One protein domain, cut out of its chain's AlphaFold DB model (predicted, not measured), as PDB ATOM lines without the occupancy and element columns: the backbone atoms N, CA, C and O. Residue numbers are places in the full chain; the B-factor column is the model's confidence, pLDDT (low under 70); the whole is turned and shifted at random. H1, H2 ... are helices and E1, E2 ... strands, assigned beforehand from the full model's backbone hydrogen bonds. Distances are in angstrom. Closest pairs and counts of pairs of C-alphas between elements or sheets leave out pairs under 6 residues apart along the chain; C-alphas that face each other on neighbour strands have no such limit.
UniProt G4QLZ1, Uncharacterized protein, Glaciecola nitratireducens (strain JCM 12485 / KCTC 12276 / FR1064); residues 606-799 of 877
ATOM      1  N   VAL A 606      -9.832 -17.550 -40.970       84.88
ATOM      2  CA  VAL A 606      -9.042 -18.029 -39.826       84.88
ATOM      3  C   VAL A 606      -9.607 -19.363 -39.360       84.88
ATOM      4  O   VAL A 606     -10.805 -19.470 -39.096       84.88
ATOM      5  N   LEU A 607      -8.757 -20.385 -39.275       77.81
ATOM      6  CA  LEU A 607      -9.103 -21.672 -38.676       77.81
ATOM      7  C   LEU A 607      -8.560 -21.754 -37.253       77.81
ATOM      8  O   LEU A 607      -7.445 -21.311 -36.985       77.81
ATOM      9  N   SER A 608      -9.338 -22.367 -36.364       71.88
ATOM     10  CA  SER A 608      -8.963 -22.579 -34.967       71.88
ATOM     11  C   SER A 608      -8.886 -24.074 -34.662       71.88
ATOM     12  O   SER A 608      -9.829 -24.813 -34.957       71.88
ATOM     13  N   SER A 609      -7.797 -24.539 -34.041       67.00
ATOM     14  CA  SER A 609      -7.717 -25.921 -33.539       67.00
ATOM     15  C   SER A 609      -8.743 -26.136 -32.416       67.00
ATOM     16  O   SER A 609      -8.943 -25.234 -31.602       67.00
ATOM     17  N   SER A 610      -9.341 -27.324 -32.284       56.97
ATOM     18  CA  SER A 610     -10.151 -27.647 -31.100       56.97
ATOM     19  C   SER A 610      -9.261 -27.683 -29.852       56.97
ATOM     20  O   SER A 610      -8.464 -28.607 -29.688       56.97
ATOM     21  N   GLY A 611      -9.367 -26.669 -28.993       47.19
ATOM     22  CA  GLY A 611      -8.607 -26.596 -27.747       47.19
ATOM     23  C   GLY A 611      -8.925 -27.769 -26.816       47.19
ATOM     24  O   GLY A 611     -10.083 -28.142 -26.638       47.19
ATOM     25  N   THR A 612      -7.896 -28.351 -26.204       44.31
ATOM     26  CA  THR A 612      -8.055 -29.107 -24.956       44.31
ATOM     27  C   THR A 612      -8.326 -28.115 -23.827       44.31
ATOM     28  O   THR A 612      -7.758 -27.022 -23.835       44.31
ATOM     29  N   THR A 613      -9.172 -28.484 -22.867       39.56
ATOM     30  CA  THR A 613      -9.588 -27.654 -21.727       39.56
ATOM     31  C   THR A 613      -8.395 -26.923 -21.087       39.56
ATOM     32  O   THR A 613      -7.436 -27.566 -20.663       39.56
ATOM     33  N   GLY A 614      -8.441 -25.582 -21.050       44.88
ATOM     34  CA  GLY A 614      -7.472 -24.731 -20.339       44.88
ATOM     35  C   GLY A 614      -6.363 -24.047 -21.162       44.88
ATOM     36  O   GLY A 614      -5.528 -23.380 -20.563       44.88
ATOM     37  N   GLN A 615      -6.319 -24.165 -22.498       52.09
ATOM     38  CA  GLN A 615      -5.329 -23.458 -23.340       52.09
ATOM     39  C   GLN A 615      -5.960 -22.758 -24.554       52.09
ATOM     40  O   GLN A 615      -6.949 -23.241 -25.108       52.09
ATOM     41  N   ALA A 616      -5.356 -21.644 -24.995       60.69
ATOM     42  CA  ALA A 616      -5.764 -20.931 -26.205       60.69
ATOM     43  C   ALA A 616      -5.597 -21.819 -27.464       60.69
ATOM     44  O   ALA A 616      -4.597 -22.540 -27.579       60.69
ATOM     45  N   PRO A 617      -6.568 -21.812 -28.399       67.88
ATOM     46  CA  PRO A 617      -6.495 -22.602 -29.625       67.88
ATOM     47  C   PRO A 617      -5.454 -22.029 -30.598       67.88
ATOM     48  O   PRO A 617      -5.284 -20.814 -30.684       67.88
ATOM     49  N   ALA A 618      -4.797 -22.902 -31.370       77.44
ATOM     50  CA  ALA A 618      -3.948 -22.482 -32.481       77.44
ATOM     51  C   ALA A 618      -4.789 -21.764 -33.542       77.44
ATOM     52  O   ALA A 618      -5.904 -22.206 -33.832       77.44
ATOM     53  N   ARG A 619      -4.255 -20.679 -34.116       83.81
ATOM     54  CA  ARG A 619      -4.910 -19.876 -35.160       83.81
ATOM     55  C   ARG A 619      -4.128 -19.994 -36.462       83.81
ATOM     56  O   ARG A 619      -2.953 -19.647 -36.509       83.81
ATOM     57  N   ILE A 620      -4.792 -20.464 -37.513       88.88
ATOM     58  CA  ILE A 620      -4.209 -20.673 -38.840       88.88
ATOM     59  C   ILE A 620      -4.840 -19.681 -39.810       88.88
ATOM     60  O   ILE A 620      -6.054 -19.708 -40.033       88.88
ATOM     61  N   LEU A 621      -4.017 -18.785 -40.355       90.25
ATOM     62  CA  LEU A 621      -4.451 -17.722 -41.257       90.25
ATOM     63  C   LEU A 621      -4.392 -18.213 -42.707       90.25
ATOM     64  O   LEU A 621      -3.340 -18.620 -43.207       90.25
ATOM     65  N   LEU A 622      -5.537 -18.193 -43.383       88.38
ATOM     66  CA  LEU A 622      -5.681 -18.660 -44.756       88.38
ATOM     67  C   LEU A 622      -5.978 -17.498 -45.693       88.38
ATOM     68  O   LEU A 622      -6.916 -16.735 -45.454       88.38
ATOM     69  N   ASP A 623      -5.240 -17.432 -46.797       90.69
ATOM     70  CA  ASP A 623      -5.668 -16.700 -47.986       90.69
ATOM     71  C   ASP A 623      -6.673 -17.538 -48.805       90.69
ATOM     72  O   ASP A 623      -6.978 -18.707 -48.516       90.69
ATOM     73  N   LYS A 624      -7.225 -16.921 -49.851       87.38
ATOM     74  CA  LYS A 624      -8.191 -17.575 -50.740       87.38
ATOM     75  C   LYS A 624      -7.559 -18.724 -51.536       87.38
ATOM     76  O   LYS A 624      -8.216 -19.742 -51.750       87.38
ATOM     77  N   GLU A 625      -6.307 -18.577 -51.971       90.00
ATOM     78  CA  GLU A 625      -5.631 -19.577 -52.805       90.00
ATOM     79  C   GLU A 625      -5.282 -20.857 -52.031       90.00
ATOM     80  O   GLU A 625      -5.540 -21.962 -52.512       90.00
ATOM     81  N   THR A 626      -4.739 -20.724 -50.822       92.44
ATOM     82  CA  THR A 626      -4.416 -21.836 -49.923       92.44
ATOM     83  C   THR A 626      -5.687 -22.593 -49.584       92.44
ATOM     84  O   THR A 626      -5.742 -23.804 -49.775       92.44
ATOM     85  N   SER A 627      -6.755 -21.890 -49.191       88.12
ATOM     86  CA  SER A 627      -8.065 -22.497 -48.920       88.12
ATOM     87  C   SER A 627      -8.611 -23.294 -50.122       88.12
ATOM     88  O   SER A 627      -9.121 -24.412 -49.973       88.12
ATOM     89  N   ALA A 628      -8.450 -22.766 -51.341       88.94
ATOM     90  CA  ALA A 628      -8.843 -23.461 -52.565       88.94
ATOM     91  C   ALA A 628      -7.998 -24.725 -52.819       88.94
ATOM     92  O   ALA A 628      -8.563 -25.781 -53.117       88.94
ATOM     93  N   ARG A 629      -6.668 -24.659 -52.649       92.94
ATOM     94  CA  ARG A 629      -5.766 -25.824 -52.767       92.94
ATOM     95  C   ARG A 629      -6.089 -26.908 -51.741       92.94
ATOM     96  O   ARG A 629      -6.139 -28.083 -52.106       92.94
ATOM     97  N   GLN A 630      -6.361 -26.522 -50.496       91.00
ATOM     98  CA  GLN A 630      -6.777 -27.438 -49.431       91.00
ATOM     99  C   GLN A 630      -8.058 -28.186 -49.805       91.00
ATOM    100  O   GLN A 630      -8.107 -29.412 -49.716       91.00
ATOM    101  N   SER A 631      -9.057 -27.461 -50.309       88.00
ATOM    102  CA  SER A 631     -10.324 -28.051 -50.752       88.00
ATOM    103  C   SER A 631     -10.129 -28.992 -51.947       88.00
ATOM    104  O   SER A 631     -10.617 -30.119 -51.933       88.00
ATOM    105  N   LYS A 632      -9.363 -28.572 -52.965       90.25
ATOM    106  CA  LYS A 632      -9.078 -29.383 -54.165       90.25
ATOM    107  C   LYS A 632      -8.333 -30.678 -53.822       90.25
ATOM    108  O   LYS A 632      -8.665 -31.741 -54.347       90.25
ATOM    109  N   THR A 633      -7.353 -30.595 -52.926       93.00
ATOM    110  CA  THR A 633      -6.556 -31.747 -52.481       93.00
ATOM    111  C   THR A 633      -7.410 -32.730 -51.688       93.00
ATOM    112  O   THR A 633      -7.406 -33.920 -51.996       93.00
ATOM    113  N   LEU A 634      -8.229 -32.232 -50.755       90.69
ATOM    114  CA  LEU A 634      -9.180 -33.049 -50.001       90.69
ATOM    115  C   LEU A 634     -10.150 -33.797 -50.927       90.69
ATOM    116  O   LEU A 634     -10.387 -34.989 -50.739       90.69
ATOM    117  N   VAL A 635     -10.673 -33.109 -51.949       90.12
ATOM    118  CA  VAL A 635     -11.524 -33.716 -52.984       90.12
ATOM    119  C   VAL A 635     -10.806 -34.835 -53.717       90.12
ATOM    120  O   VAL A 635     -11.353 -35.927 -53.831       90.12
ATOM    121  N   THR A 636      -9.572 -34.593 -54.143       91.81
ATOM    122  CA  THR A 636      -8.766 -35.576 -54.878       91.81
ATOM    123  C   THR A 636      -8.506 -36.829 -54.036       91.81
ATOM    124  O   THR A 636      -8.692 -37.946 -54.516       91.81
ATOM    125  N   ILE A 637      -8.155 -36.660 -52.757       94.00
ATOM    126  CA  ILE A 637      -7.903 -37.777 -51.838       94.00
ATOM    127  C   ILE A 637      -9.183 -38.577 -51.590       94.00
ATOM    128  O   ILE A 637      -9.184 -39.795 -51.745       94.00
ATOM    129  N   LEU A 638     -10.291 -37.925 -51.238       91.62
ATOM    130  CA  LEU A 638     -11.519 -38.643 -50.886       91.62
ATOM    131  C   LEU A 638     -12.185 -39.304 -52.092       91.62
ATOM    132  O   LEU A 638     -12.669 -40.426 -51.965       91.62
ATOM    133  N   GLN A 639     -12.157 -38.675 -53.273       91.88
ATOM    134  CA  GLN A 639     -12.682 -39.284 -54.499       91.88
ATOM    135  C   GLN A 639     -11.942 -40.569 -54.888       91.88
ATOM    136  O   GLN A 639     -12.551 -41.423 -55.530       91.88
ATOM    137  N   SER A 640     -10.683 -40.746 -54.466       91.81
ATOM    138  CA  SER A 640      -9.959 -42.012 -54.656       91.81
ATOM    139  C   SER A 640     -10.559 -43.181 -53.859       91.81
ATOM    140  O   SER A 640     -10.317 -44.334 -54.201       91.81
ATOM    141  N   VAL A 641     -11.369 -42.891 -52.832       91.19
ATOM    142  CA  VAL A 641     -12.033 -43.891 -51.982       91.19
ATOM    143  C   VAL A 641     -13.522 -44.001 -52.312       91.19
ATOM    144  O   VAL A 641     -14.020 -45.087 -52.599       91.19
ATOM    145  N   ILE A 642     -14.249 -42.878 -52.310       91.50
ATOM    146  CA  ILE A 642     -15.721 -42.879 -52.440       91.50
ATOM    147  C   ILE A 642     -16.215 -42.689 -53.885       91.50
ATOM    148  O   ILE A 642     -17.409 -42.823 -54.161       91.50
ATOM    149  N   GLY A 643     -15.308 -42.392 -54.820       90.69
ATOM    150  CA  GLY A 643     -15.619 -42.076 -56.214       90.69
ATOM    151  C   GLY A 643     -15.978 -40.603 -56.453       90.69
ATOM    152  O   GLY A 643     -16.081 -39.793 -55.535       90.69
ATOM    153  N   LYS A 644     -16.162 -40.235 -57.731       89.50
ATOM    154  CA  LYS A 644     -16.384 -38.836 -58.164       89.50
ATOM    155  C   LYS A 644     -17.809 -38.320 -57.934       89.50
ATOM    156  O   LYS A 644     -18.034 -37.111 -57.931       89.50
ATOM    157  N   GLN A 645     -18.774 -39.221 -57.778       90.50
ATOM    158  CA  GLN A 645     -20.174 -38.866 -57.565       90.50
ATOM    159  C   GLN A 645     -20.400 -38.354 -56.140       90.50
ATOM    160  O   GLN A 645     -19.882 -38.919 -55.180       90.50
ATOM    161  N   ARG A 646     -21.233 -37.317 -55.984       93.88
ATOM    162  CA  ARG A 646     -21.796 -36.998 -54.663       93.88
ATOM    163  C   ARG A 646     -22.665 -38.175 -54.214       93.88
ATOM    164  O   ARG A 646     -23.224 -38.844 -55.076       93.88
ATOM    165  N   LEU A 647     -22.831 -38.422 -52.920       95.56
ATOM    166  CA  LEU A 647     -23.624 -39.537 -52.375       95.56
ATOM    167  C   LEU A 647     -24.682 -39.022 -51.390       95.56
ATOM    168  O   LEU A 647     -24.438 -37.994 -50.763       95.56
ATOM    169  N   PRO A 648     -25.856 -39.664 -51.237       97.56
ATOM    170  CA  PRO A 648     -26.737 -39.380 -50.107       97.56
ATOM    171  C   PRO A 648     -25.944 -39.501 -48.805       97.56
ATOM    172  O   PRO A 648     -25.201 -40.471 -48.645       97.56
ATOM    173  N   MET A 649     -26.030 -38.497 -47.930       97.25
ATOM    174  CA  MET A 649     -25.109 -38.381 -46.800       97.25
ATOM    175  C   MET A 649     -25.821 -38.304 -45.453       97.25
ATOM    176  O   MET A 649     -26.581 -37.367 -45.210       97.25
ATOM    177  N   LEU A 650     -25.489 -39.243 -44.569       97.12
ATOM    178  CA  LEU A 650     -25.892 -39.244 -43.167       97.12
ATOM    179  C   LEU A 650     -24.765 -38.653 -42.310       97.12
ATOM    180  O   LEU A 650     -23.640 -39.155 -42.292       97.12
ATOM    181  N   ILE A 651     -25.056 -37.565 -41.605       95.62
ATOM    182  CA  ILE A 651     -24.116 -36.850 -40.740       95.62
ATOM    183  C   ILE A 651     -24.421 -37.226 -39.294       95.62
ATOM    184  O   ILE A 651     -25.527 -36.993 -38.809       95.62
ATOM    185  N   ILE A 652     -23.436 -37.776 -38.586       94.44
ATOM    186  CA  ILE A 652     -23.575 -38.160 -37.177       94.44
ATOM    187  C   ILE A 652     -23.275 -36.959 -36.288       94.44
ATOM    188  O   ILE A 652     -22.240 -36.870 -35.625       94.44
ATOM    189  N   ASP A 653     -24.187 -35.998 -36.353       92.38
ATOM    190  CA  ASP A 653     -24.252 -34.808 -35.516       92.38
ATOM    191  C   ASP A 653     -25.684 -34.242 -35.576       92.38
ATOM    192  O   ASP A 653     -26.547 -34.803 -36.264       92.38
ATOM    193  N   SER A 654     -25.938 -33.138 -34.876       90.62
ATOM    194  CA  SER A 654     -27.192 -32.389 -34.970       90.62
ATOM    195  C   SER A 654     -27.110 -31.255 -35.993       90.62
ATOM    196  O   SER A 654     -26.043 -30.703 -36.288       90.62
ATOM    197  N   GLU A 655     -28.262 -30.858 -36.533       87.00
ATOM    198  CA  GLU A 655     -28.343 -29.775 -37.521       87.00
ATOM    199  C   GLU A 655     -27.869 -28.423 -36.941       87.00
ATOM    200  O   GLU A 655     -27.360 -27.556 -37.665       87.00
ATOM    201  N   ALA A 656     -27.965 -28.241 -35.618       83.00
ATOM    202  CA  ALA A 656     -27.491 -27.050 -34.916       83.00
ATOM    203  C   ALA A 656     -25.998 -26.749 -35.162       83.00
ATOM    204  O   ALA A 656     -25.611 -25.573 -35.199       83.00
ATOM    205  N   VAL A 657     -25.163 -27.774 -35.383       76.94
ATOM    206  CA  VAL A 657     -23.727 -27.612 -35.675       76.94
ATOM    207  C   VAL A 657     -23.485 -26.969 -37.040       76.94
ATOM    208  O   VAL A 657     -22.558 -26.167 -37.187       76.94
ATOM    209  N   ALA A 658     -24.332 -27.250 -38.030       68.81
ATOM    210  CA  ALA A 658     -24.227 -26.656 -39.360       68.81
ATOM    211  C   ALA A 658     -24.739 -25.209 -39.409       68.81
ATOM    212  O   ALA A 658     -24.216 -24.396 -40.170       68.81
ATOM    213  N   LYS A 659     -25.704 -24.862 -38.547       67.31
ATOM    214  CA  LYS A 659     -26.266 -23.503 -38.412       67.31
ATOM    215  C   LYS A 659     -25.370 -22.538 -37.616       67.31
ATOM    216  O   LYS A 659     -25.771 -21.405 -37.364       67.31
ATOM    217  N   GLY A 660     -24.171 -22.963 -37.201       56.81
ATOM    218  CA  GLY A 660     -23.164 -22.101 -36.567       56.81
ATOM    219  C   GLY A 660     -23.493 -21.636 -35.141       56.81
ATOM    220  O   GLY A 660     -22.748 -20.833 -34.583       56.81
ATOM    221  N   ARG A 661     -24.563 -22.155 -34.520       49.25
ATOM    222  CA  ARG A 661     -25.006 -21.767 -33.165       49.25
ATOM    223  C   ARG A 661     -24.049 -22.214 -32.045       49.25
ATOM    224  O   ARG A 661     -24.190 -21.761 -30.918       49.25
ATOM    225  N   SER A 662     -23.065 -23.063 -32.352       50.28
ATOM    226  CA  SER A 662     -22.088 -23.641 -31.412       50.28
ATOM    227  C   SER A 662     -20.630 -23.186 -31.633       50.28
ATOM    228  O   SER A 662     -19.717 -23.726 -31.007       50.28
ATOM    229  N   GLY A 663     -20.396 -22.178 -32.486       53.09
ATOM    230  CA  GLY A 663     -19.056 -21.681 -32.838       53.09
ATOM    231  C   GLY A 663     -18.328 -22.548 -33.879       53.09
ATOM    232  O   GLY A 663     -18.633 -23.726 -34.062       53.09
ATOM    233  N   PHE A 664     -17.359 -21.965 -34.600       55.78
ATOM    234  CA  PHE A 664     -16.615 -22.646 -35.674       55.78
ATOM    235  C   PHE A 664     -15.588 -23.637 -35.096       55.78
ATOM    236  O   PHE A 664     -14.406 -23.335 -34.950       55.78
ATOM    237  N   SER A 665     -16.068 -24.816 -34.698       64.56
ATOM    238  CA  SER A 665     -15.265 -25.878 -34.082       64.56
ATOM    239  C   SER A 665     -14.646 -26.825 -35.122       64.56
ATOM    240  O   SER A 665     -15.073 -26.861 -36.277       64.56
ATOM    241  N   ALA A 666     -13.695 -27.671 -34.703       63.41
ATOM    242  CA  ALA A 666     -13.164 -28.749 -35.548       63.41
ATOM    243  C   ALA A 666     -14.273 -29.677 -36.086       63.41
ATOM    244  O   ALA A 666     -14.151 -30.191 -37.197       63.41
ATOM    245  N   ARG A 667     -15.387 -29.833 -35.346       74.50
ATOM    246  CA  ARG A 667     -16.559 -30.591 -35.809       74.50
ATOM    247  C   ARG A 667     -17.251 -29.927 -36.989       74.50
ATOM    248  O   ARG A 667     -17.471 -30.569 -38.011       74.50
ATOM    249  N   THR A 668     -17.506 -28.626 -36.879       72.56
ATOM    250  CA  THR A 668     -18.093 -27.816 -37.952       72.56
ATOM    251  C   THR A 668     -17.207 -27.828 -39.197       72.56
ATOM    252  O   THR A 668     -17.710 -28.007 -40.302       72.56
ATOM    253  N   ALA A 669     -15.885 -27.701 -39.027       68.56
ATOM    254  CA  ALA A 669     -14.930 -27.749 -40.131       68.56
ATOM    255  C   ALA A 669     -14.897 -29.124 -40.823       68.56
ATOM    256  O   ALA A 669     -14.901 -29.180 -42.052       68.56
ATOM    257  N   GLY A 670     -14.914 -30.218 -40.051       75.44
ATOM    258  CA  GLY A 670     -14.964 -31.582 -40.584       75.44
ATOM    259  C   GLY A 670     -16.239 -31.855 -41.383       75.44
ATOM    260  O   GLY A 670     -16.157 -32.311 -42.521       75.44
ATOM    261  N   ILE A 671     -17.406 -31.498 -40.828       80.81
ATOM    262  CA  ILE A 671     -18.699 -31.653 -41.513       80.81
ATOM    263  C   ILE A 671     -18.711 -30.824 -42.797       80.81
ATOM    264  O   ILE A 671     -18.961 -31.374 -43.862       80.81
ATOM    265  N   GLN A 672     -18.366 -29.533 -42.739       77.31
ATOM    266  CA  GLN A 672     -18.336 -28.681 -43.934       77.31
ATOM    267  C   GLN A 672     -17.374 -29.197 -45.010       77.31
ATOM    268  O   GLN A 672     -17.720 -29.170 -46.190       77.31
ATOM    269  N   GLY A 673     -16.191 -29.677 -44.616       76.62
ATOM    270  CA  GLY A 673     -15.214 -30.248 -45.541       76.62
ATOM    271  C   GLY A 673     -15.749 -31.479 -46.272       76.62
ATOM    272  O   GLY A 673     -15.501 -31.633 -47.466       76.62
ATOM    273  N   LEU A 674     -16.531 -32.319 -45.590       82.44
ATOM    274  CA  LEU A 674     -17.102 -33.541 -46.163       82.44
ATOM    275  C   LEU A 674     -18.487 -33.355 -46.805       82.44
ATOM    276  O   LEU A 674     -18.895 -34.159 -47.645       82.44
ATOM    277  N   SER A 675     -19.190 -32.259 -46.517       84.31
ATOM    278  CA  SER A 675     -20.498 -31.968 -47.114       84.31
ATOM    279  C   SER A 675     -20.449 -31.809 -48.638       84.31
ATOM    280  O   SER A 675     -21.463 -32.058 -49.292       84.31
ATOM    281  N   PHE A 676     -19.296 -31.455 -49.224       83.12
ATOM    282  CA  PHE A 676     -19.116 -31.369 -50.682       83.12
ATOM    283  C   PHE A 676     -19.297 -32.714 -51.396       83.12
ATOM    284  O   PHE A 676     -19.721 -32.739 -52.553       83.12
ATOM    285  N   PHE A 677     -19.034 -33.824 -50.706       87.94
ATOM    286  CA  PHE A 677     -19.204 -35.179 -51.236       87.94
ATOM    287  C   PHE A 677     -20.616 -35.718 -51.002       87.94
ATOM    288  O   PHE A 677     -21.017 -36.691 -51.631       87.94
ATOM    289  N   GLY A 678     -21.391 -35.072 -50.132       88.69
ATOM    290  CA  GLY A 678     -22.767 -35.441 -49.834       88.69
ATOM    291  C   GLY A 678     -23.796 -34.706 -50.693       88.69
ATOM    292  O   GLY A 678     -23.574 -33.574 -51.116       88.69
ATOM    293  N   ARG A 679     -24.959 -35.313 -50.918       94.19
ATOM    294  CA  ARG A 679     -26.235 -34.680 -51.299       94.19
ATOM    295  C   ARG A 679     -27.313 -35.182 -50.335       94.19
ATOM    296  O   ARG A 679     -27.065 -36.167 -49.653       94.19
ATOM    297  N   LYS A 680     -28.494 -34.553 -50.307       94.25
ATOM    298  CA  LYS A 680     -29.595 -34.958 -49.405       94.25
ATOM    299  C   LYS A 680     -29.085 -35.189 -47.969       94.25
ATOM    300  O   LYS A 680     -29.166 -36.294 -47.447       94.25
ATOM    301  N   HIS A 681     -28.433 -34.173 -47.398       94.94
ATOM    302  CA  HIS A 681     -27.804 -34.281 -46.081       94.94
ATOM    303  C   HIS A 681     -28.868 -34.523 -45.004       94.94
ATOM    304  O   HIS A 681     -29.767 -33.700 -44.847       94.94
ATOM    305  N   VAL A 682     -28.739 -35.621 -44.260       96.25
ATOM    306  CA  VAL A 682     -29.596 -35.956 -43.114       96.25
ATOM    307  C   VAL A 682     -28.744 -35.972 -41.850       96.25
ATOM    308  O   VAL A 682     -27.654 -36.538 -41.841       96.25
ATOM    309  N   TYR A 683     -29.230 -35.339 -40.785       95.25
ATOM    310  CA  TYR A 683     -28.574 -35.324 -39.478       95.25
ATOM    311  C   TYR A 683     -29.154 -36.435 -38.611       95.25
ATOM    312  O   TYR A 683     -30.368 -36.505 -38.411       95.25
ATOM    313  N   ALA A 684     -28.285 -37.313 -38.118       95.56
ATOM    314  CA  ALA A 684     -28.687 -38.485 -37.353       95.56
ATOM    315  C   ALA A 684     -29.114 -38.142 -35.921       95.56
ATOM    316  O   ALA A 684     -29.779 -38.959 -35.292       95.56
ATOM    317  N   LEU A 685     -28.739 -36.972 -35.388       95.06
ATOM    318  CA  LEU A 685     -29.003 -36.596 -33.997       95.06
ATOM    319  C   LEU A 685     -29.958 -35.406 -33.895       95.06
ATOM    320  O   LEU A 685     -29.955 -34.500 -34.732       95.06
ATOM    321  N   ARG A 686     -30.755 -35.397 -32.827       93.44
ATOM    322  CA  ARG A 686     -31.551 -34.238 -32.403       93.44
ATOM    323  C   ARG A 686     -30.651 -33.210 -31.707       93.44
ATOM    324  O   ARG A 686     -29.500 -33.495 -31.378       93.44
ATOM    325  N   ASP A 687     -31.165 -32.007 -31.459       88.44
ATOM    326  CA  ASP A 687     -30.398 -30.928 -30.809       88.44
ATOM    327  C   ASP A 687     -29.940 -31.280 -29.377       88.44
ATOM    328  O   ASP A 687     -28.939 -30.745 -28.905       88.44
ATOM    329  N   ASP A 688     -30.623 -32.214 -28.708       89.38
ATOM    330  CA  ASP A 688     -30.244 -32.772 -27.400       89.38
ATOM    331  C   ASP A 688     -29.215 -33.917 -27.488       89.38
ATOM    332  O   ASP A 688     -28.900 -34.546 -26.478       89.38
ATOM    333  N   MET A 689     -28.671 -34.171 -28.685       89.44
ATOM    334  CA  MET A 689     -27.724 -35.242 -29.017       89.44
ATOM    335  C   MET A 689     -28.299 -36.665 -28.953       89.44
ATOM    336  O   MET A 689     -27.548 -37.626 -29.134       89.44
ATOM    337  N   SER A 690     -29.608 -36.833 -28.748       92.62
ATOM    338  CA  SER A 690     -30.248 -38.148 -28.837       92.62
ATOM    339  C   SER A 690     -30.363 -38.627 -30.297       92.62
ATOM    340  O   SER A 690     -30.512 -37.799 -31.208       92.62
ATOM    341  N   PRO A 691     -30.304 -39.948 -30.563       94.50
ATOM    342  CA  PRO A 691     -30.461 -40.480 -31.916       94.50
ATOM    343  C   PRO A 691     -31.861 -40.197 -32.475       94.50
ATOM    344  O   PRO A 691     -32.878 -40.488 -31.843       94.50
ATOM    345  N   ASN A 692     -31.933 -39.670 -33.694       95.81
ATOM    346  CA  ASN A 692     -33.180 -39.454 -34.411       95.81
ATOM    347  C   ASN A 692     -33.534 -40.680 -35.266       95.81
ATOM    348  O   ASN A 692     -33.388 -40.653 -36.488       95.81
ATOM    349  N   TRP A 693     -33.986 -41.760 -34.619       95.31
ATOM    350  CA  TRP A 693     -34.241 -43.043 -35.288       95.31
ATOM    351  C   TRP A 693     -35.176 -42.944 -36.490       95.31
ATOM    352  O   TRP A 693     -34.890 -43.562 -37.500       95.31
ATOM    353  N   GLU A 694     -36.218 -42.115 -36.426       95.94
ATOM    354  CA  GLU A 694     -37.141 -41.893 -37.547       95.94
ATOM    355  C   GLU A 694     -36.419 -41.373 -38.801       95.94
ATOM    356  O   GLU A 694     -36.621 -41.888 -39.898       95.94
ATOM    357  N   ALA A 695     -35.524 -40.391 -38.644       96.19
ATOM    358  CA  ALA A 695     -34.754 -39.842 -39.760       96.19
ATOM    359  C   ALA A 695     -33.677 -40.813 -40.265       96.19
ATOM    360  O   ALA A 695     -33.390 -40.839 -41.460       96.19
ATOM    361  N   ILE A 696     -33.078 -41.597 -39.364       96.62
ATOM    362  CA  ILE A 696     -32.083 -42.614 -39.722       96.62
ATOM    363  C   ILE A 696     -32.761 -43.750 -40.500       96.62
ATOM    364  O   ILE A 696     -32.314 -44.061 -41.602       96.62
ATOM    365  N   ASP A 697     -33.844 -44.322 -39.965       96.50
ATOM    366  CA  ASP A 697     -34.633 -45.389 -40.595       96.50
ATOM    367  C   ASP A 697     -35.079 -44.929 -42.004       96.50
ATOM    368  O   ASP A 697     -34.750 -45.573 -42.999       96.50
ATOM    369  N   ALA A 698     -35.674 -43.731 -42.116       97.19
ATOM    370  CA  ALA A 698     -36.103 -43.165 -43.399       97.19
ATOM    371  C   ALA A 698     -34.953 -42.963 -44.405       97.19
ATOM    372  O   ALA A 698     -35.124 -43.196 -45.602       97.19
ATOM    373  N   PHE A 699     -33.767 -42.546 -43.944       98.00
ATOM    374  CA  PHE A 699     -32.600 -42.375 -44.812       98.00
ATOM    375  C   PHE A 699     -32.150 -43.705 -45.426       98.00
ATOM    376  O   PHE A 699     -31.857 -43.766 -46.623       98.00
ATOM    377  N   PHE A 700     -32.093 -44.774 -44.627       97.19
ATOM    378  CA  PHE A 700     -31.712 -46.095 -45.122       97.19
ATOM    379  C   PHE A 700     -32.793 -46.711 -46.013       97.19
ATOM    380  O   PHE A 700     -32.445 -47.306 -47.033       97.19
ATOM    381  N   ASP A 701     -34.073 -46.501 -45.711       96.50
ATOM    382  CA  ASP A 701     -35.173 -46.955 -46.567       96.50
ATOM    383  C   ASP A 701     -35.143 -46.271 -47.947       96.50
ATOM    384  O   ASP A 701     -35.298 -46.928 -48.978       96.50
ATOM    385  N   GLU A 702     -34.883 -44.957 -47.998       97.50
ATOM    386  CA  GLU A 702     -34.845 -44.203 -49.260       97.50
ATOM    387  C   GLU A 702     -33.554 -44.445 -50.065       97.50
ATOM    388  O   GLU A 702     -33.561 -44.408 -51.301       97.50
ATOM    389  N   HIS A 703     -32.412 -44.636 -49.396       97.38
ATOM    390  CA  HIS A 703     -31.095 -44.576 -50.045       97.38
ATOM    391  C   HIS A 703     -30.251 -45.842 -49.935       97.38
ATOM    392  O   HIS A 703     -29.298 -45.988 -50.702       97.38
ATOM    393  N   GLY A 704     -30.599 -46.773 -49.049       92.94
ATOM    394  CA  GLY A 704     -29.827 -47.986 -48.780       92.94
ATOM    395  C   GLY A 704     -29.736 -48.948 -49.966       92.94
ATOM    396  O   GLY A 704     -28.830 -49.772 -50.013       92.94
ATOM    397  N   SER A 705     -30.606 -48.831 -50.972       93.50
ATOM    398  CA  SER A 705     -30.496 -49.613 -52.214       93.50
ATOM    399  C   SER A 705     -29.325 -49.194 -53.114       93.50
ATOM    400  O   SER A 705     -28.983 -49.941 -54.026       93.50
ATOM    401  N   GLY A 706     -28.707 -48.033 -52.859       92.50
ATOM    402  CA  GLY A 706     -27.544 -47.513 -53.580       92.50
ATOM    403  C   GLY A 706     -26.359 -47.184 -52.658       92.50
ATOM    404  O   GLY A 706     -26.394 -47.473 -51.460       92.50
ATOM    405  N   PRO A 707     -25.286 -46.571 -53.195       95.94
ATOM    406  CA  PRO A 707     -24.153 -46.142 -52.388       95.94
ATOM    407  C   PRO A 707     -24.500 -44.909 -51.544       95.94
ATOM    408  O   PRO A 707     -25.011 -43.915 -52.068       95.94
ATOM    409  N   ILE A 708     -24.151 -44.949 -50.260       97.19
ATOM    410  CA  ILE A 708     -24.350 -43.857 -49.295       97.19
ATOM    411  C   ILE A 708     -23.033 -43.465 -48.617       97.19
ATOM    412  O   ILE A 708     -22.085 -44.251 -48.566       97.19
ATOM    413  N   LEU A 709     -22.981 -42.243 -48.091       97.00
ATOM    414  CA  LEU A 709     -21.867 -41.718 -47.305       97.00
ATOM    415  C   LEU A 709     -22.330 -41.468 -45.869       97.00
ATOM    416  O   LEU A 709     -23.321 -40.782 -45.643       97.00
ATOM    417  N   ILE A 710     -21.598 -41.978 -44.891       96.56
ATOM    418  CA  ILE A 710     -21.827 -41.718 -43.474       96.56
ATOM    419  C   ILE A 710     -20.586 -41.017 -42.937       96.56
ATOM    420  O   ILE A 710     -19.471 -41.497 -43.137       96.56
ATOM    421  N   PHE A 711     -20.762 -39.881 -42.266       94.12
ATOM    422  CA  PHE A 711     -19.650 -39.154 -41.661       94.12
ATOM    423  C   PHE A 711     -19.922 -38.797 -40.205       94.12
ATOM    424  O   PHE A 711     -20.963 -38.230 -39.879       94.12
ATOM    425  N   GLY A 712     -18.939 -39.047 -39.346       91.12
ATOM    426  CA  GLY A 712     -18.938 -38.590 -37.963       91.12
ATOM    427  C   GLY A 712     -17.552 -38.682 -37.337       91.12
ATOM    428  O   GLY A 712     -16.667 -39.372 -37.837       91.12
ATOM    429  N   PHE A 713     -17.346 -38.002 -36.211       87.94
ATOM    430  CA  PHE A 713     -16.155 -38.255 -35.393       87.94
ATOM    431  C   PHE A 713     -16.265 -39.640 -34.756       87.94
ATOM    432  O   PHE A 713     -17.368 -40.054 -34.404       87.94
ATOM    433  N   THR A 714     -15.145 -40.337 -34.552       88.94
ATOM    434  CA  THR A 714     -15.167 -41.743 -34.095       88.94
ATOM    435  C   THR A 714     -15.983 -41.931 -32.816       88.94
ATOM    436  O   THR A 714     -16.839 -42.808 -32.746       88.94
ATOM    437  N   PHE A 715     -15.793 -41.056 -31.821       87.50
ATOM    438  CA  PHE A 715     -16.564 -41.128 -30.576       87.50
ATOM    439  C   PHE A 715     -18.058 -40.841 -30.784       87.50
ATOM    440  O   PHE A 715     -18.877 -41.429 -30.095       87.50
ATOM    441  N   MET A 716     -18.419 -39.972 -31.736       89.88
ATOM    442  CA  MET A 716     -19.816 -39.624 -32.010       89.88
ATOM    443  C   MET A 716     -20.551 -40.789 -32.669       89.88
ATOM    444  O   MET A 716     -21.647 -41.146 -32.250       89.88
ATOM    445  N   LEU A 717     -19.913 -41.402 -33.671       92.25
ATOM    446  CA  LEU A 717     -20.384 -42.638 -34.292       92.25
ATOM    447  C   LEU A 717     -20.598 -43.717 -33.233       92.25
ATOM    448  O   LEU A 717     -21.677 -44.295 -33.165       92.25
ATOM    449  N   TRP A 718     -19.603 -43.941 -32.374       92.56
ATOM    450  CA  TRP A 718     -19.695 -44.962 -31.338       92.56
ATOM    451  C   TRP A 718     -20.806 -44.686 -30.317       92.56
ATOM    452  O   TRP A 718     -21.654 -45.543 -30.090       92.56
ATOM    453  N   GLU A 719     -20.807 -43.505 -29.695       90.56
ATOM    454  CA  GLU A 719     -21.695 -43.191 -28.570       90.56
ATOM    455  C   GLU A 719     -23.142 -42.942 -28.983       90.56
ATOM    456  O   GLU A 719     -24.037 -43.259 -28.206       90.56
ATOM    457  N   TYR A 720     -23.375 -42.389 -30.175       92.38
ATOM    458  CA  TYR A 720     -24.700 -41.900 -30.563       92.38
ATOM    459  C   TYR A 720     -25.330 -42.641 -31.744       92.38
ATOM    460  O   TYR A 720     -26.496 -42.408 -32.036       92.38
ATOM    461  N   LEU A 721     -24.607 -43.538 -32.418       93.00
ATOM    462  CA  LEU A 721     -25.197 -44.397 -33.447       93.00
ATOM    463  C   LEU A 721     -24.966 -45.874 -33.138       93.00
ATOM    464  O   LEU A 721     -25.927 -46.610 -32.953       93.00
ATOM    465  N   ILE A 722     -23.705 -46.302 -33.054       94.31
ATOM    466  CA  ILE A 722     -23.344 -47.722 -32.997       94.31
ATOM    467  C   ILE A 722     -23.767 -48.362 -31.672       94.31
ATOM    468  O   ILE A 722     -24.509 -49.338 -31.692       94.31
ATOM    469  N   SER A 723     -23.351 -47.818 -30.522       92.56
ATOM    470  CA  SER A 723     -23.736 -48.377 -29.216       92.56
ATOM    471  C   SER A 723     -25.257 -48.350 -29.013       92.56
ATOM    472  O   SER A 723     -25.816 -49.414 -28.758       92.56
ATOM    473  N   PRO A 724     -25.966 -47.219 -29.228       93.69
ATOM    474  CA  PRO A 724     -27.417 -47.181 -29.042       93.69
ATOM    475  C   PRO A 724     -28.189 -48.106 -29.992       93.69
ATOM    476  O   PRO A 724     -29.218 -48.659 -29.602       93.69
ATOM    477  N   ALA A 725     -27.711 -48.291 -31.229       93.50
ATOM    478  CA  ALA A 725     -28.322 -49.228 -32.169       93.50
ATOM    479  C   ALA A 725     -28.153 -50.677 -31.699       93.50
ATOM    480  O   ALA A 725     -29.129 -51.423 -31.722       93.50
ATOM    481  N   ARG A 726     -26.966 -51.058 -31.202       92.94
ATOM    482  CA  ARG A 726     -26.727 -52.394 -30.621       92.94
ATOM    483  C   ARG A 726     -27.601 -52.637 -29.396       92.94
ATOM    484  O   ARG A 726     -28.259 -53.671 -29.327       92.94
ATOM    485  N   ASP A 727     -27.671 -51.662 -28.490       91.88
ATOM    486  CA  ASP A 727     -28.497 -51.736 -27.278       91.88
ATOM    487  C   ASP A 727     -29.992 -51.883 -27.614       91.88
ATOM    488  O   ASP A 727     -30.744 -52.521 -26.878       91.88
ATOM    489  N   SER A 728     -30.416 -51.335 -28.757       91.00
ATOM    490  CA  SER A 728     -31.793 -51.405 -29.260       91.00
ATOM    491  C   SER A 728     -32.017 -52.516 -30.299       91.00
ATOM    492  O   SER A 728     -33.080 -52.549 -30.917       91.00
ATOM    493  N   ALA A 729     -31.026 -53.387 -30.537       91.06
ATOM    494  CA  ALA A 729     -31.031 -54.424 -31.577       91.06
ATOM    495  C   ALA A 729     -31.433 -53.923 -32.988       91.06
ATOM    496  O   ALA A 729     -32.015 -54.659 -33.786       91.06
ATOM    497  N   LYS A 730     -31.122 -52.660 -33.309       92.56
ATOM    498  CA  LYS A 730     -31.334 -52.057 -34.629       92.56
ATOM    499  C   LYS A 730     -30.155 -52.364 -35.549       92.56
ATOM    500  O   LYS A 730     -28.998 -52.245 -35.155       92.56
ATOM    501  N   SER A 731     -30.464 -52.698 -36.798       93.88
ATOM    502  CA  SER A 731     -29.485 -52.810 -37.881       93.88
ATOM    503  C   SER A 731     -30.039 -52.173 -39.149       93.88
ATOM    504  O   SER A 731     -31.252 -52.138 -39.366       93.88
ATOM    505  N   PHE A 732     -29.139 -51.654 -39.974       95.81
ATOM    506  CA  PHE A 732     -29.437 -50.912 -41.186       95.81
ATOM    507  C   PHE A 732     -28.749 -51.588 -42.359       95.81
ATOM    508  O   PHE A 732     -27.565 -51.913 -42.288       95.81
ATOM    509  N   LYS A 733     -29.478 -51.791 -43.456       94.25
ATOM    510  CA  LYS A 733     -28.936 -52.432 -44.652       94.25
ATOM    511  C   LYS A 733     -28.632 -51.393 -45.719       94.25
ATOM    512  O   LYS A 733     -29.510 -50.626 -46.105       94.25
ATOM    513  N   ALA A 734     -27.409 -51.417 -46.236       94.94
ATOM    514  CA  ALA A 734     -27.020 -50.647 -47.406       94.94
ATOM    515  C   ALA A 734     -26.346 -51.553 -48.440       94.94
ATOM    516  O   ALA A 734     -25.633 -52.493 -48.097       94.94
ATOM    517  N   GLN A 735     -26.533 -51.260 -49.727       93.50
ATOM    518  CA  GLN A 735     -25.784 -51.917 -50.795       93.50
ATOM    519  C   GLN A 735     -24.286 -51.625 -50.641       93.50
ATOM    520  O   GLN A 735     -23.453 -52.507 -50.839       93.50
ATOM    521  N   LYS A 736     -23.955 -50.370 -50.309       95.62
ATOM    522  CA  LYS A 736     -22.594 -49.916 -50.025       95.62
ATOM    523  C   LYS A 736     -22.628 -48.651 -49.167       95.62
ATOM    524  O   LYS A 736     -23.104 -47.616 -49.631       95.62
ATOM    525  N   ALA A 737     -22.096 -48.702 -47.950       96.50
ATOM    526  CA  ALA A 737     -22.021 -47.543 -47.063       96.50
ATOM    527  C   ALA A 737     -20.569 -47.141 -46.799       96.50
ATOM    528  O   ALA A 737     -19.859 -47.822 -46.068       96.50
ATOM    529  N   PHE A 738     -20.119 -46.018 -47.354       96.19
ATOM    530  CA  PHE A 738     -18.807 -45.469 -47.013       96.19
ATOM    531  C   PHE A 738     -18.898 -44.762 -45.663       96.19
ATOM    532  O   PHE A 738     -19.515 -43.703 -45.568       96.19
ATOM    533  N   VAL A 739     -18.300 -45.330 -44.621       95.50
ATOM    534  CA  VAL A 739     -18.264 -44.735 -43.281       95.50
ATOM    535  C   VAL A 739     -16.917 -44.048 -43.106       95.50
ATOM    536  O   VAL A 739     -15.903 -44.699 -42.871       95.50
ATOM    537  N   ILE A 740     -16.896 -42.724 -43.241       93.69
ATOM    538  CA  ILE A 740     -15.693 -41.913 -43.044       93.69
ATOM    539  C   ILE A 740     -15.700 -41.363 -41.622       93.69
ATOM    540  O   ILE A 740     -16.683 -40.760 -41.185       93.69
ATOM    541  N   HIS A 741     -14.599 -41.528 -40.897       91.94
ATOM    542  CA  HIS A 741     -14.477 -40.987 -39.548       91.94
ATOM    543  C   HIS A 741     -13.069 -40.493 -39.235       91.94
ATOM    544  O   HIS A 741     -12.100 -40.831 -39.908       91.94
ATOM    545  N   SER A 742     -12.965 -39.636 -38.219       86.06
ATOM    546  CA  SER A 742     -11.681 -39.132 -37.729       86.06
ATOM    547  C   SER A 742     -11.770 -38.672 -36.276       86.06
ATOM    548  O   SER A 742     -12.839 -38.310 -35.779       86.06
ATOM    549  N   GLY A 743     -10.622 -38.674 -35.595       78.56
ATOM    550  CA  GLY A 743     -10.447 -38.152 -34.241       78.56
ATOM    551  C   GLY A 743     -11.272 -38.873 -33.167       78.56
ATOM    552  O   GLY A 743     -12.009 -39.815 -33.430       78.56
ATOM    553  N   GLY A 744     -11.155 -38.433 -31.912       75.19
ATOM    554  CA  GLY A 744     -12.032 -38.893 -30.826       75.19
ATOM    555  C   GLY A 744     -11.658 -40.204 -30.127       75.19
ATOM    556  O   GLY A 744     -12.280 -40.507 -29.114       75.19
ATOM    557  N   TRP A 745     -10.627 -40.924 -30.579       76.69
ATOM    558  CA  TRP A 745     -10.180 -42.192 -29.975       76.69
ATOM    559  C   TRP A 745      -9.908 -42.106 -28.464       76.69
ATOM    560  O   TRP A 745     -10.314 -42.991 -27.721       76.69
ATOM    561  N   LYS A 746      -9.373 -40.979 -27.972       69.81
ATOM    562  CA  LYS A 746      -9.133 -40.741 -26.532       69.81
ATOM    563  C   LYS A 746     -10.379 -40.870 -25.654       69.81
ATOM    564  O   LYS A 746     -10.284 -41.267 -24.502       69.81
ATOM    565  N   LYS A 747     -11.557 -40.515 -26.178       69.69
ATOM    566  CA  LYS A 747     -12.823 -40.647 -25.432       69.69
ATOM    567  C   LYS A 747     -13.300 -42.101 -25.343       69.69
ATOM    568  O   LYS A 747     -14.181 -42.395 -24.543       69.69
ATOM    569  N   LEU A 748     -12.732 -42.985 -26.164       72.62
ATOM    570  CA  LEU A 748     -13.064 -44.405 -26.238       72.62
ATOM    571  C   LEU A 748     -12.011 -45.303 -25.566       72.62
ATOM    572  O   LEU A 748     -12.309 -46.466 -25.307       72.62
ATOM    573  N   GLU A 749     -10.830 -44.777 -25.216       65.00
ATOM    574  CA  GLU A 749      -9.761 -45.526 -24.525       65.00
ATOM    575  C   GLU A 749     -10.259 -46.188 -23.230       65.00
ATOM    576  O   GLU A 749     -10.016 -47.373 -23.001       65.00
ATOM    577  N   SER A 750     -11.046 -45.472 -22.417       68.94
ATOM    578  CA  SER A 750     -11.642 -46.017 -21.185       68.94
ATOM    579  C   SER A 750     -12.667 -47.131 -21.436       68.94
ATOM    580  O   SER A 750     -12.935 -47.926 -20.538       68.94
ATOM    581  N   LYS A 751     -13.212 -47.217 -22.657       71.44
ATOM    582  CA  LYS A 751     -14.173 -48.239 -23.095       71.44
ATOM    583  C   LYS A 751     -13.502 -49.420 -23.810       71.44
ATOM    584  O   LYS A 751     -14.208 -50.332 -24.225       71.44
ATOM    585  N   ARG A 752     -12.162 -49.423 -23.940       73.25
ATOM    586  CA  ARG A 752     -11.356 -50.469 -24.609       73.25
ATOM    587  C   ARG A 752     -11.794 -50.766 -26.050       73.25
ATOM    588  O   ARG A 752     -11.740 -51.908 -26.492       73.25
ATOM    589  N   VAL A 753     -12.232 -49.738 -26.775       78.88
ATOM    590  CA  VAL A 753     -12.626 -49.860 -28.185       78.88
ATOM    591  C   VAL A 753     -11.440 -49.477 -29.059       78.88
ATOM    592  O   VAL A 753     -11.076 -48.303 -29.131       78.88
ATOM    593  N   ASP A 754     -10.839 -50.468 -29.713       81.25
ATOM    594  CA  ASP A 754      -9.820 -50.259 -30.740       81.25
ATOM    595  C   ASP A 754     -10.442 -50.159 -32.145       81.25
ATOM    596  O   ASP A 754     -11.658 -50.266 -32.333       81.25
ATOM    597  N   ASN A 755      -9.604 -49.915 -33.155       83.19
ATOM    598  CA  ASN A 755     -10.063 -49.727 -34.530       83.19
ATOM    599  C   ASN A 755     -10.722 -50.986 -35.115       83.19
ATOM    600  O   ASN A 755     -11.732 -50.882 -35.808       83.19
ATOM    601  N   ALA A 756     -10.201 -52.174 -34.802       85.31
ATOM    602  CA  ALA A 756     -10.781 -53.432 -35.262       85.31
ATOM    603  C   ALA A 756     -12.182 -53.650 -34.664       85.31
ATOM    604  O   ALA A 756     -13.139 -53.901 -35.398       85.31
ATOM    605  N   THR A 757     -12.321 -53.454 -33.351       88.31
ATOM    606  CA  THR A 757     -13.595 -53.547 -32.625       88.31
ATOM    607  C   THR A 757     -14.610 -52.535 -33.151       88.31
ATOM    608  O   THR A 757     -15.778 -52.869 -33.351       88.31
ATOM    609  N   PHE A 758     -14.170 -51.301 -33.417       91.06
ATOM    610  CA  PHE A 758     -15.018 -50.260 -33.992       91.06
ATOM    611  C   PHE A 758     -15.560 -50.667 -35.368       91.06
ATOM    612  O   PHE A 758     -16.766 -50.582 -35.595       91.06
ATOM    613  N   LYS A 759     -14.697 -51.164 -36.264       91.38
ATOM    614  CA  LYS A 759     -15.094 -51.600 -37.612       91.38
ATOM    615  C   LYS A 759     -16.073 -52.767 -37.585       91.38
ATOM    616  O   LYS A 759     -17.071 -52.718 -38.298       91.38
ATOM    617  N   MET A 760     -15.828 -53.767 -36.737       90.75
ATOM    618  CA  MET A 760     -16.750 -54.893 -36.559       90.75
ATOM    619  C   MET A 760     -18.132 -54.418 -36.100       90.75
ATOM    620  O   MET A 760     -19.139 -54.797 -36.687       90.75
ATOM    621  N   ALA A 761     -18.189 -53.532 -35.103       92.81
ATOM    622  CA  ALA A 761     -19.457 -52.995 -34.615       92.81
ATOM    623  C   ALA A 761     -20.171 -52.113 -35.657       92.81
ATOM    624  O   ALA A 761     -21.400 -52.099 -35.719       92.81
ATOM    625  N   CYS A 762     -19.420 -51.379 -36.484       93.56
ATOM    626  CA  CYS A 762     -19.985 -50.649 -37.616       93.56
ATOM    627  C   CYS A 762     -20.622 -51.585 -38.642       93.56
ATOM    628  O   CYS A 762     -21.707 -51.260 -39.112       93.56
ATOM    629  N   ASP A 763     -20.002 -52.722 -38.956       92.50
ATOM    630  CA  ASP A 763     -20.552 -53.682 -39.918       92.50
ATOM    631  C   ASP A 763     -21.757 -54.461 -39.360       92.50
ATOM    632  O   ASP A 763     -22.714 -54.724 -40.086       92.50
ATOM    633  N   GLU A 764     -21.772 -54.738 -38.048       93.50
ATOM    634  CA  GLU A 764     -22.944 -55.286 -37.344       93.50
ATOM    635  C   GLU A 764     -24.170 -54.360 -37.462       93.50
ATOM    636  O   GLU A 764     -25.284 -54.819 -37.726       93.50
ATOM    637  N   VAL A 765     -23.973 -53.052 -37.252       95.62
ATOM    638  CA  VAL A 765     -25.060 -52.058 -37.234       95.62
ATOM    639  C   VAL A 765     -25.417 -51.566 -38.634       95.62
ATOM    640  O   VAL A 765     -26.592 -51.366 -38.923       95.62
ATOM    641  N   VAL A 766     -24.434 -51.354 -39.507       96.00
ATOM    642  CA  VAL A 766     -24.600 -50.865 -40.880       96.00
ATOM    643  C   VAL A 766     -24.050 -51.920 -41.834       96.00
ATOM    644  O   VAL A 766     -22.887 -51.892 -42.230       96.00
ATOM    645  N   GLN A 767     -24.909 -52.850 -42.232       93.75
ATOM    646  CA  GLN A 767     -24.536 -53.947 -43.119       93.75
ATOM    647  C   GLN A 767     -24.147 -53.405 -44.499       93.75
ATOM    648  O   GLN A 767     -24.904 -52.639 -45.105       93.75
ATOM    649  N   GLY A 768     -22.985 -53.831 -45.004       91.12
ATOM    650  CA  GLY A 768     -22.404 -53.323 -46.253       91.12
ATOM    651  C   GLY A 768     -21.495 -52.107 -46.051       91.12
ATOM    652  O   GLY A 768     -21.274 -51.336 -46.995       91.12
ATOM    653  N   SER A 769     -20.993 -51.905 -44.829       94.25
ATOM    654  CA  SER A 769     -20.105 -50.794 -44.497       94.25
ATOM    655  C   SER A 769     -18.688 -50.970 -45.057       94.25
ATOM    656  O   SER A 769     -18.113 -52.054 -45.082       94.25
ATOM    657  N   GLN A 770     -18.101 -49.863 -45.503       94.38
ATOM    658  CA  GLN A 770     -16.681 -49.709 -45.796       94.38
ATOM    659  C   GLN A 770     -16.164 -48.584 -44.911       94.38
ATOM    660  O   GLN A 770     -16.411 -47.403 -45.170       94.38
ATOM    661  N   VAL A 771     -15.523 -48.967 -43.810       94.25
ATOM    662  CA  VAL A 771     -15.123 -48.048 -42.747       94.25
ATOM    663  C   VAL A 771     -13.691 -47.582 -42.975       94.25
ATOM    664  O   VAL A 771     -12.758 -48.387 -42.940       94.25
ATOM    665  N   HIS A 772     -13.529 -46.276 -43.180       93.56
ATOM    666  CA  HIS A 772     -12.235 -45.637 -43.381       93.56
ATOM    667  C   HIS A 772     -12.020 -44.545 -42.335       93.56
ATOM    668  O   HIS A 772     -12.711 -43.518 -42.316       93.56
ATOM    669  N   ASN A 773     -11.012 -44.745 -41.491       92.19
ATOM    670  CA  ASN A 773     -10.471 -43.690 -40.653       92.19
ATOM    671  C   ASN A 773      -9.631 -42.716 -41.505       92.19
ATOM    672  O   ASN A 773      -9.136 -43.060 -42.581       92.19
ATOM    673  N   PHE A 774      -9.397 -41.504 -41.012       91.56
ATOM    674  CA  PHE A 774      -8.305 -40.679 -41.514       91.56
ATOM    675  C   PHE A 774      -7.613 -39.901 -40.395       91.56
ATOM    676  O   PHE A 774      -8.237 -39.430 -39.439       91.56
ATOM    677  N   TYR A 775      -6.307 -39.718 -40.558       90.88
ATOM    678  CA  TYR A 775      -5.489 -38.855 -39.714       90.88
ATOM    679  C   TYR A 775      -5.326 -37.477 -40.369       90.88
ATOM    680  O   TYR A 775      -5.120 -37.368 -41.578       90.88
ATOM    681  N   GLY A 776      -5.456 -36.413 -39.580       87.00
ATOM    682  CA  GLY A 776      -5.366 -35.033 -40.050       87.00
ATOM    683  C   GLY A 776      -5.445 -34.030 -38.901       87.00
ATOM    684  O   GLY A 776      -5.825 -34.378 -37.782       87.00
ATOM    685  N   MET A 777      -5.082 -32.776 -39.176       85.12
ATOM    686  CA  MET A 777      -5.018 -31.708 -38.174       85.12
ATOM    687  C   MET A 777      -5.323 -30.328 -38.759       85.12
ATOM    688  O   MET A 777      -5.294 -30.136 -39.975       85.12
ATOM    689  N   ALA A 778      -5.625 -29.361 -37.888       81.06
ATOM    690  CA  ALA A 778      -6.004 -28.006 -38.293       81.06
ATOM    691  C   ALA A 778      -4.840 -27.245 -38.954       81.06
ATOM    692  O   ALA A 778      -5.052 -26.368 -39.784       81.06
ATOM    693  N   GLU A 779      -3.608 -27.608 -38.614       88.31
ATOM    694  CA  GLU A 779      -2.381 -27.030 -39.142       88.31
ATOM    695  C   GLU A 779      -2.054 -27.553 -40.555       88.31
ATOM    696  O   GLU A 779      -1.275 -26.937 -41.278       88.31
ATOM    697  N   GLN A 780      -2.680 -28.647 -41.002       87.19
ATOM    698  CA  GLN A 780      -2.499 -29.230 -42.340       87.19
ATOM    699  C   GLN A 780      -3.832 -29.621 -42.984       87.19
ATOM    700  O   GLN A 780      -3.982 -30.699 -43.561       87.19
ATOM    701  N   VAL A 781      -4.825 -28.732 -42.904       83.88
ATOM    702  CA  VAL A 781      -6.114 -28.955 -43.573       83.88
ATOM    703  C   VAL A 781      -5.901 -29.252 -45.058       83.88
ATOM    704  O   VAL A 781      -5.056 -28.646 -45.711       83.88
ATOM    705  N   GLY A 782      -6.661 -30.210 -45.586       84.81
ATOM    706  CA  GLY A 782      -6.560 -30.682 -46.967       84.81
ATOM    707  C   GLY A 782      -5.627 -31.880 -47.152       84.81
ATOM    708  O   GLY A 782      -5.952 -32.765 -47.939       84.81
ATOM    709  N   SER A 783      -4.537 -31.963 -46.388       90.62
ATOM    710  CA  SER A 783      -3.560 -33.063 -46.443       90.62
ATOM    711  C   SER A 783      -3.922 -34.171 -45.456       90.62
ATOM    712  O   SER A 783      -3.262 -34.349 -44.434       90.62
ATOM    713  N   ILE A 784      -5.015 -34.888 -45.728       92.38
ATOM    714  CA  ILE A 784      -5.442 -36.011 -44.884       92.38
ATOM    715  C   ILE A 784      -4.741 -37.313 -45.281       92.38
ATOM    716  O   ILE A 784      -4.495 -37.570 -46.458       92.38
ATOM    717  N   PHE A 785      -4.494 -38.161 -44.290       96.06
ATOM    718  CA  PHE A 785      -3.958 -39.504 -44.471       96.06
ATOM    719  C   PHE A 785      -5.102 -40.492 -44.281       96.06
ATOM    720  O   PHE A 785      -5.518 -40.743 -43.149       96.06
ATOM    721  N   ILE A 786      -5.674 -40.980 -45.382       95.25
ATOM    722  CA  ILE A 786      -6.848 -41.860 -45.340       95.25
ATOM    723  C   ILE A 786      -6.439 -43.322 -45.211       95.25
ATOM    724  O   ILE A 786      -5.449 -43.772 -45.795       95.25
ATOM    725  N   GLU A 787      -7.220 -44.058 -44.439       95.06
ATOM    726  CA  GLU A 787      -7.028 -45.474 -44.198       95.06
ATOM    727  C   GLU A 787      -7.461 -46.316 -45.411       95.06
ATOM    728  O   GLU A 787      -8.491 -46.057 -46.046       95.06
ATOM    729  N   CYS A 788      -6.668 -47.326 -45.762       94.31
ATOM    730  CA  CYS A 788      -7.036 -48.319 -46.767       94.31
ATOM    731  C   CYS A 788      -7.807 -49.497 -46.155       94.31
ATOM    732  O   CYS A 788      -8.038 -49.589 -44.950       94.31
ATOM    733  N   GLU A 789      -8.180 -50.431 -47.015       90.12
ATOM    734  CA  GLU A 789      -8.974 -51.618 -46.711       90.12
ATOM    735  C   GLU A 789      -8.243 -52.573 -45.746       90.12
ATOM    736  O   GLU A 789      -8.880 -53.355 -45.048       90.12
ATOM    737  N   HIS A 790      -6.913 -52.451 -45.643       91.38
ATOM    738  CA  HIS A 790      -6.070 -53.201 -44.705       91.38
ATOM    739  C   HIS A 790      -5.825 -52.478 -43.370       91.38
ATOM    740  O   HIS A 790      -5.072 -52.970 -42.539       91.38
ATOM    741  N   GLY A 791      -6.439 -51.311 -43.145       90.19
ATOM    742  CA  GLY A 791      -6.278 -50.560 -41.896       90.19
ATOM    743  C   GLY A 791      -5.031 -49.673 -41.825       90.19
ATOM    744  O   GLY A 791      -4.707 -49.149 -40.765       90.19
ATOM    745  N   HIS A 792      -4.318 -49.484 -42.939       95.06
ATOM    746  CA  HIS A 792      -3.123 -48.641 -42.988       95.06
ATOM    747  C   HIS A 792      -3.464 -47.212 -43.414       95.06
ATOM    748  O   HIS A 792      -4.191 -47.027 -44.391       95.06
ATOM    749  N   LEU A 793      -2.902 -46.197 -42.752       97.12
ATOM    750  CA  LEU A 793      -3.027 -44.797 -43.174       97.12
ATOM    751  C   LEU A 793      -2.014 -44.505 -44.282       97.12
ATOM    752  O   LEU A 793      -0.826 -44.762 -44.104       97.12
ATOM    753  N   HIS A 794      -2.459 -43.948 -45.409       98.12
ATOM    754  CA  HIS A 794      -1.590 -43.669 -46.557       98.12
ATOM    755  C   HIS A 794      -1.248 -42.189 -46.706       98.12
ATOM    756  O   HIS A 794      -2.110 -41.322 -46.549       98.12
ATOM    757  N   ALA A 795      -0.002 -41.910 -47.091       97.62
ATOM    758  CA  ALA A 795       0.462 -40.580 -47.462       97.62
ATOM    759  C   ALA A 795       0.161 -40.264 -48.942       97.62
ATOM    760  O   ALA A 795       0.798 -40.853 -49.821       97.62
ATOM    761  N   PRO A 796      -0.755 -39.324 -49.251       97.31
ATOM    762  CA  PRO A 796      -1.088 -38.972 -50.636       97.31
ATOM    763  C   PRO A 796       0.068 -38.241 -51.333       97.31
ATOM    764  O   PRO A 796       0.967 -37.756 -50.664       97.31
ATOM    765  N   ASN A 797       0.056 -38.087 -52.657       96.38
ATOM    766  CA  ASN A 797       1.144 -37.435 -53.410       96.38
ATOM    767  C   ASN A 797       1.501 -36.028 -52.881       96.38
ATOM    768  O   ASN A 797       2.668 -35.652 -52.853       96.38
ATOM    769  N   MET A 798       0.500 -35.268 -52.425       96.19
ATOM    770  CA  MET A 798       0.627 -33.882 -51.952       96.19
ATOM    771  C   MET A 798       1.086 -33.759 -50.486       96.19
ATOM    772  O   MET A 798       1.197 -32.644 -49.969       96.19
ATOM    773  N   ALA A 799       1.313 -34.873 -49.792       97.25
ATOM    774  CA  ALA A 799       1.719 -34.898 -48.389       97.25
ATOM    775  C   ALA A 799       2.691 -36.050 -48.121       97.25
ATOM    776  O   ALA A 799       2.727 -37.026 -48.859       97.25
TER     777      ALA A 799
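Overview. This is residues 606 to 799 of the 877 residues of an uncharacterized protein of Glaciecola nitratireducens (strain JCM 12485 / KCTC 12276 / FR1064) (UniProt G4QLZ1). A strongly twisted sheet of six strands lies between helices in three layers, with H1 and H3 over one face and H5 and H6 over the other, while H4 packs on E4, E3 and E6. The small hairpin of E1 and E2 lies apart from this sheet. The 194 printed residues hold six named helices and eight named strands, in the order E1 E2 H1 E3 H2 H3 E4 H4 E5 H5 E6 H6 E7 E8. The large sheet, in the order E4 E3 E5 E6 E7 E8, is mixed, and the class is mixed, helices and strands. The whole is compact, with a radius of gyration of the C-alphas of 16.3 A and spans of 46 by 38 by 32 A.

Arrangement. E1, residues 606 to 608, and E2, residues 619 to 622, form an antiparallel hairpin, with N 607 and O 620 within hydrogen-bond range at 2.9 A. The large sheet holds E3, residues 647 to 654, E4, 678 to 685, E5, 707 to 713, E6, 732 to 742, E7, 766 to 775, and E8, 785 to 787. Its neighbours are parallel except the antiparallel hairpin E7 and E8; N 651 and O 682, N 652 and O 711, N 710 and O 738, N 770 and O 737, and N 787 and O 773 are each 2.8 A apart. H1, residues 624 to 642, has a height over the sheet of 5.4 A. H3, residues 666 to 675, on the same face, runs along the strands over E3 and E5 at 9.0 A. H2, residues 655 to 658, only grazes the sheet and touches H3, closest at the C-alphas of Val 657 and Thr 668, 6.1 A. H4, residues 693 to 703, is on the sheet; its closest C-alphas with E4 are Ile 696 and Ala 684, 5.8 A. H5, residues 714 to 727, and H6, residues 755 to 765, on the opposite face, touch at a steep tilt of 44 degrees, closest at the C-alphas of Ile 722 and Val 765, 6.3 A. Strand-helix-strand units, parallel neighbour strands with helices between, are E3, H2 H3, E4; E5, H5, E6; and E6, H6, E7; E4, H4, E5 is a split one, with E3 between its strands; the crossovers are right-handed. O i to N i+4 pairs are within range throughout H3, H4 and H6, in 14 of 15 in H1 and 7 of 10 in H5; H2 is too short for one.

Along the chain. E1 begins at C-alpha 606 (-9.042, -18.029, -39.826). H1 is 26.5 A long, H5 18.0 A, E6 21.6 A and E7 22.6 A. E8 ends at C-alpha 787 (-7.028, -45.474, -44.198).

Size, cuts and confidence. The C-alphas of Asp 623 and Ala 729, the farthest apart, are 48.3 A from each other. The printed part has no cut; the link E6 to H6 is long. Mean pLDDT of the printed part is 86.8, with 23 residues under 70, among them 609 to 617 and 658 to 666.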